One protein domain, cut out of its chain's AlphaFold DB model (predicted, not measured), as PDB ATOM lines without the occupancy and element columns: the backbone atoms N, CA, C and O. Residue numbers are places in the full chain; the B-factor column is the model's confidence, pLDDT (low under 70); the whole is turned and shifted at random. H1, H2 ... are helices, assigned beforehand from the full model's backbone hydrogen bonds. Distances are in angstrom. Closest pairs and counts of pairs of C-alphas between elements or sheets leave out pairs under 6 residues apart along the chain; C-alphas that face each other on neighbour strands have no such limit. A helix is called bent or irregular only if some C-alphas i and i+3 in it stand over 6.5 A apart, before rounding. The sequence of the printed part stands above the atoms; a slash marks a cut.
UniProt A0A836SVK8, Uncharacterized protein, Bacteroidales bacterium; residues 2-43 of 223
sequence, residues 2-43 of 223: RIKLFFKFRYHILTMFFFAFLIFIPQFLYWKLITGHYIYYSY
ATOM      1  N   ARG A   2     -48.635  -5.676  64.921       61.53
ATOM      2  CA  ARG A   2     -49.028  -6.928  64.222       61.53
ATOM      3  C   ARG A   2     -47.927  -7.604  63.387       61.53
ATOM      4  O   ARG A   2     -47.832  -8.820  63.407       61.53
ATOM      5  N   ILE A   3     -47.056  -6.843  62.723       74.25
ATOM      6  CA  ILE A   3     -45.988  -7.407  61.866       74.25
ATOM      7  C   ILE A   3     -44.915  -8.143  62.690       74.25
ATOM      8  O   ILE A   3     -44.444  -9.200  62.289       74.25
ATOM      9  N   LYS A   4     -44.596  -7.658  63.899       77.19
ATOM     10  CA  LYS A   4     -43.647  -8.332  64.806       77.19
ATOM     11  C   LYS A   4     -44.121  -9.733  65.232       77.19
ATOM     12  O   LYS A   4     -43.292 -10.578  65.548       77.19
ATOM     13  N   LEU A   5     -45.433  -9.993  65.205       78.81
ATOM     14  CA  LEU A   5     -46.008 -11.308  65.507       78.81
ATOM     15  C   LEU A   5     -45.670 -12.347  64.427       78.81
ATOM     16  O   LEU A   5     -45.367 -13.485  64.770       78.81
ATOM     17  N   PHE A   6     -45.644 -11.947  63.150       78.75
ATOM     18  CA  PHE A   6     -45.266 -12.833  62.043       78.75
ATOM     19  C   PHE A   6     -43.820 -13.315  62.186       78.75
ATOM     20  O   PHE A   6     -43.546 -14.504  62.066       78.75
ATOM     21  N   PHE A   7     -42.904 -12.411  62.542       82.50
ATOM     22  CA  PHE A   7     -41.508 -12.773  62.789       82.50
ATOM     23  C   PHE A   7     -41.332 -13.620  64.056       82.50
ATOM     24  O   PHE A   7     -40.523 -14.546  64.059       82.50
ATOM     25  N   LYS A   8     -42.121 -13.357  65.109       88.62
ATOM     26  CA  LYS A   8     -42.102 -14.139  66.355       88.62
ATOM     27  C   LYS A   8     -42.547 -15.590  66.140       88.62
ATOM     28  O   LYS A   8     -41.937 -16.497  66.692       88.62
ATOM     29  N   PHE A   9     -43.576 -15.814  65.325       91.38
ATOM     30  CA  PHE A   9     -44.139 -17.143  65.056       91.38
ATOM     31  C   PHE A   9     -43.741 -17.708  63.686       91.38
ATOM     32  O   PHE A   9     -44.428 -18.577  63.155       91.38
ATOM     33  N   ARG A  10     -42.612 -17.260  63.121       90.38
ATOM     34  CA  ARG A  10     -42.170 -17.632  61.766       90.38
ATOM     35  C   ARG A  10     -42.160 -19.140  61.508       90.38
ATOM     36  O   ARG A  10     -42.602 -19.563  60.452       90.38
ATOM     37  N   TYR A  11     -41.740 -19.950  62.482       94.75
ATOM     38  CA  TYR A  11     -41.734 -21.406  62.332       94.75
ATOM     39  C   TYR A  11     -43.146 -21.991  62.264       94.75
ATOM     40  O   TYR A  11     -43.385 -22.846  61.431       94.75
ATOM     41  N   HIS A  12     -44.103 -21.478  63.045       93.56
ATOM     42  CA  HIS A  12     -45.497 -21.929  62.963       93.56
ATOM     43  C   HIS A  12     -46.099 -21.575  61.601       93.56
ATOM     44  O   HIS A  12     -46.790 -22.387  61.003       93.56
ATOM     45  N   ILE A  13     -45.787 -20.383  61.084       92.44
ATOM     46  CA  ILE A  13     -46.225 -19.944  59.756       92.44
ATOM     47  C   ILE A  13     -45.619 -20.832  58.665       92.44
ATOM     48  O   ILE A  13     -46.344 -21.276  57.781       92.44
ATOM     49  N   LEU A  14     -44.321 -21.139  58.745       93.56
ATOM     50  CA  LEU A  14     -43.665 -22.068  57.822       93.56
ATOM     51  C   LEU A  14     -44.296 -23.461  57.886       93.56
ATOM     52  O   LEU A  14     -44.586 -24.034  56.843       93.56
ATOM     53  N   THR A  15     -44.583 -23.968  59.086       94.69
ATOM     54  CA  THR A  15     -45.289 -25.239  59.273       94.69
ATOM     55  C   THR A  15     -46.683 -25.199  58.641       94.69
ATOM     56  O   THR A  15     -47.055 -26.132  57.934       94.69
ATOM     57  N   MET A  16     -47.442 -24.110  58.811       94.12
ATOM     58  CA  MET A  16     -48.747 -23.936  58.158       94.12
ATOM     59  C   MET A  16     -48.629 -23.928  56.629       94.12
ATOM     60  O   MET A  16     -49.404 -24.612  55.967       94.12
ATOM     61  N   PHE A  17     -47.655 -23.208  56.062       94.44
ATOM     62  CA  PHE A  17     -47.409 -23.211  54.615       94.44
ATOM     63  C   PHE A  17     -46.981 -24.584  54.102       94.44
ATOM     64  O   PHE A  17     -47.438 -24.998  53.041       94.44
ATOM     65  N   PHE A  18     -46.149 -25.304  54.855       95.56
ATOM     66  CA  PHE A  18     -45.722 -26.654  54.511       95.56
ATOM     67  C   PHE A  18     -46.913 -27.614  54.436       95.56
ATOM     68  O   PHE A  18     -47.103 -28.269  53.416       95.56
ATOM     69  N   PHE A  19     -47.769 -27.644  55.462       95.94
ATOM     70  CA  PHE A  19     -48.967 -28.489  55.436       95.94
ATOM     71  C   PHE A  19     -49.983 -28.040  54.382       95.94
ATOM     72  O   PHE A  19     -50.574 -28.887  53.718       95.94
ATOM     73  N   ALA A  20     -50.145 -26.732  54.162       93.88
ATOM     74  CA  ALA A  20     -50.971 -26.227  53.067       93.88
ATOM     75  C   ALA A  20     -50.448 -26.708  51.703       93.88
ATOM     76  O   ALA A  20     -51.235 -27.141  50.869       93.88
ATOM     77  N   PHE A  21     -49.130 -26.695  51.489       94.69
ATOM     78  CA  PHE A  21     -48.512 -27.209  50.267       94.69
ATOM     79  C   PHE A  21     -48.677 -28.727  50.123       94.69
ATOM     80  O   PHE A  21     -49.011 -29.194  49.037       94.69
ATOM     81  N   LEU A  22     -48.518 -29.494  51.209       95.62
ATOM     82  CA  LEU A  22     -48.747 -30.944  51.206       95.62
ATOM     83  C   LEU A  22     -50.163 -31.304  50.729       95.62
ATOM     84  O   LEU A  22     -50.319 -32.262  49.976       95.62
ATOM     85  N   ILE A  23     -51.178 -30.514  51.102       95.44
ATOM     86  CA  ILE A  23     -52.569 -30.707  50.655       95.44
ATOM     87  C   ILE A  23     -52.708 -30.550  49.128       95.44
ATOM     88  O   ILE A  23     -53.565 -31.193  48.526       95.44
ATOM     89  N   PHE A  24     -51.854 -29.755  48.478       94.38
ATOM     90  CA  PHE A  24     -51.872 -29.582  47.021       94.38
ATOM     91  C   PHE A  24     -51.108 -30.669  46.253       94.38
ATOM     92  O   PHE A  24     -51.318 -30.809  45.049       94.38
ATOM     93  N   ILE A  25     -50.264 -31.475  46.908       95.31
ATOM     94  CA  ILE A  25     -49.498 -32.531  46.226       95.31
ATOM     95  C   ILE A  25     -50.417 -33.535  45.510       95.31
ATOM     96  O   ILE A  25     -50.180 -33.773  44.322       95.31
ATOM     97  N   PRO A  26     -51.482 -34.084  46.138       95.00
ATOM     98  CA  PRO A  26     -52.423 -34.953  45.435       95.00
ATOM     99  C   PRO A  26     -53.024 -34.300  44.183       95.00
ATOM    100  O   PRO A  26     -53.139 -34.962  43.154       95.00
ATOM    101  N   GLN A  27     -53.336 -32.998  44.232       94.38
ATOM    102  CA  GLN A  27     -53.882 -32.254  43.092       94.38
ATOM    103  C   GLN A  27     -52.872 -32.144  41.937       94.38
ATOM    104  O   GLN A  27     -53.228 -32.378  40.782       94.38
ATOM    105  N   PHE A  28     -51.608 -31.822  42.226       95.12
ATOM    106  CA  PHE A  28     -50.563 -31.715  41.199       95.12
ATOM    107  C   PHE A  28     -50.205 -33.068  40.585       95.12
ATOM    108  O   PHE A  28     -49.985 -33.160  39.377       95.12
ATOM    109  N   LEU A  29     -50.169 -34.127  41.399       96.06
ATOM    110  CA  LEU A  29     -49.965 -35.489  40.909       96.06
ATOM    111  C   LEU A  29     -51.137 -35.940  40.037       96.06
ATOM    112  O   LEU A  29     -50.909 -36.495  38.967       96.06
ATOM    113  N   TYR A  30     -52.374 -35.642  40.440       94.94
ATOM    114  CA  TYR A  30     -53.560 -35.924  39.634       94.94
ATOM    115  C   TYR A  30     -53.490 -35.242  38.261       94.94
ATOM    116  O   TYR A  30     -53.645 -35.907  37.235       94.94
ATOM    117  N   TRP A  31     -53.171 -33.944  38.210       95.50
ATOM    118  CA  TRP A  31     -52.976 -33.254  36.932       95.50
ATOM    119  C   TRP A  31     -51.844 -33.867  36.112       95.50
ATOM    120  O   TRP A  31     -52.015 -34.059  34.908       95.50
ATOM    121  N   LYS A  32     -50.728 -34.254  36.741       96.00
ATOM    122  CA  LYS A  32     -49.613 -34.887  36.033       96.00
ATOM    123  C   LYS A  32     -50.015 -36.225  35.411       96.00
ATOM    124  O   LYS A  32     -49.623 -36.485  34.276       96.00
ATOM    125  N   LEU A  33     -50.797 -37.034  36.127       96.69
ATOM    126  CA  LEU A  33     -51.277 -38.340  35.668       96.69
ATOM    127  C   LEU A  33     -52.270 -38.225  34.506       96.69
ATOM    128  O   LEU A  33     -52.190 -39.012  33.569       96.69
ATOM    129  N   ILE A  34     -53.190 -37.257  34.553       95.81
ATOM    130  CA  ILE A  34     -54.275 -37.137  33.564       95.81
ATOM    131  C   ILE A  34     -53.890 -36.266  32.364       95.81
ATOM    132  O   ILE A  34     -54.244 -36.575  31.232       95.81
ATOM    133  N   THR A  35     -53.180 -35.165  32.601       93.50
ATOM    134  CA  THR A  35     -52.931 -34.117  31.593       93.50
ATOM    135  C   THR A  35     -51.475 -34.057  31.142       93.50
ATOM    136  O   THR A  35     -51.149 -33.335  30.209       93.50
ATOM    137  N   GLY A  36     -50.573 -34.771  31.822       94.62
ATOM    138  CA  GLY A  36     -49.131 -34.699  31.582       94.62
ATOM    139  C   GLY A  36     -48.439 -33.483  32.215       94.62
ATOM    140  O   GLY A  36     -47.202 -33.434  32.230       94.62
ATOM    141  N   HIS A  37     -49.185 -32.551  32.817       93.25
ATOM    142  CA  HIS A  37     -48.672 -31.310  33.408       93.25
ATOM    143  C   HIS A  37     -48.933 -31.232  34.920       93.25
ATOM    144  O   HIS A  37     -49.978 -31.654  35.393       93.25
ATOM    145  N   TYR A  38     -48.003 -30.657  35.693       91.75
ATOM    146  CA  TYR A  38     -48.184 -30.458  37.144       91.75
ATOM    147  C   TYR A  38     -49.143 -29.316  37.495       91.75
ATOM    148  O   TYR A  38     -49.633 -29.265  38.616       91.75
ATOM    149  N   ILE A  39     -49.387 -28.397  36.558       92.12
ATOM    150  CA  ILE A  39     -50.363 -27.309  36.658       92.12
ATOM    151  C   ILE A  39     -51.125 -27.297  35.336       92.12
ATOM    152  O   ILE A  39     -50.502 -27.203  34.280       92.12
ATOM    153  N   TYR A  40     -52.452 -27.406  35.393       90.12
ATOM    154  CA  TYR A  40     -53.293 -27.491  34.202       90.12
ATOM    155  C   TYR A  40     -54.533 -26.600  34.317       90.12
ATOM    156  O   TYR A  40     -55.288 -26.679  35.289       90.12
ATOM    157  N   TYR A  41     -54.764 -25.764  33.301       88.06
ATOM    158  CA  TYR A  41     -55.950 -24.916  33.229       88.06
ATOM    159  C   TYR A  41     -57.147 -25.713  32.706       88.06
ATOM    160  O   TYR A  41     -57.306 -25.925  31.508       88.06
ATOM    161  N   SER A  42     -58.004 -26.157  33.625       86.06
ATOM    162  CA  SER A  42     -59.119 -27.065  33.303       86.06
ATOM    163  C   SER A  42     -60.306 -26.386  32.606       86.06
ATOM    164  O   SER A  42     -61.199 -27.071  32.124       86.06
ATOM    165  N   TYR A  43     -60.313 -25.055  32.553       84.25
ATOM    166  CA  TYR A  43     -61.414 -24.241  32.034       84.25
ATOM    167  C   TYR A  43     -61.274 -23.895  30.539       84.25
ATOM    168  O   TYR A  43     -62.169 -23.284  29.966       84.25
TER     169      TYR A  43
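This is residues 2 to 43 of the 223 residues of an uncharacterized protein of Bacteroidales bacterium (UniProt A0A836SVK8). One long, bent helix, H2, makes the length of a bracket-like shape; the short helix H1 makes a corner at its first end, and residues 36 to 43 turn off at its other end to the same side. The 42 printed residues hold two named helices, H1 then H2, and no named strand: all helix. The whole is extended, with a radius of gyration of the C-alphas of 15.4 A, and only just a rod, spanning 43 by 18 by 10 A.

H1, residues 2 to 8, has a tight link to H2, residues 10 to 35. H2 was assigned as one helix by its hydrogen bonds but is bent: C-alphas 23 and 26 are 6.7 A apart. Its arms, H2a, residues 10 to 23, and H2b, residues 26 to 35, stand at a steep tilt of 37 degrees, only just past shallow. H1 and H2a are close but not clearly touching, about perpendicular at 85 degrees; their closest C-alphas, of Phe 6 and Ile 13, are 7.5 A apart. H1 and H2b are apart. Every O i to N i+4 pair is within hydrogen-bond range in H2a and H2b; in H1, 1 of 3 is, beside 3 of 4 O i to N i+3 pairs.

H1 begins at C-alpha 2 (-49.028, -6.928, 64.222). H2a measures 20.1 A and H2b 13.9 A, ending at C-alpha 35 (-52.931, -34.117, 31.593).

The farthest C-alphas, of Lys 4 and Ile 34, are 43.8 A apart. Residues 2 to 24 stand free. The printed part has no cut; residue 2 is under pLDDT 70.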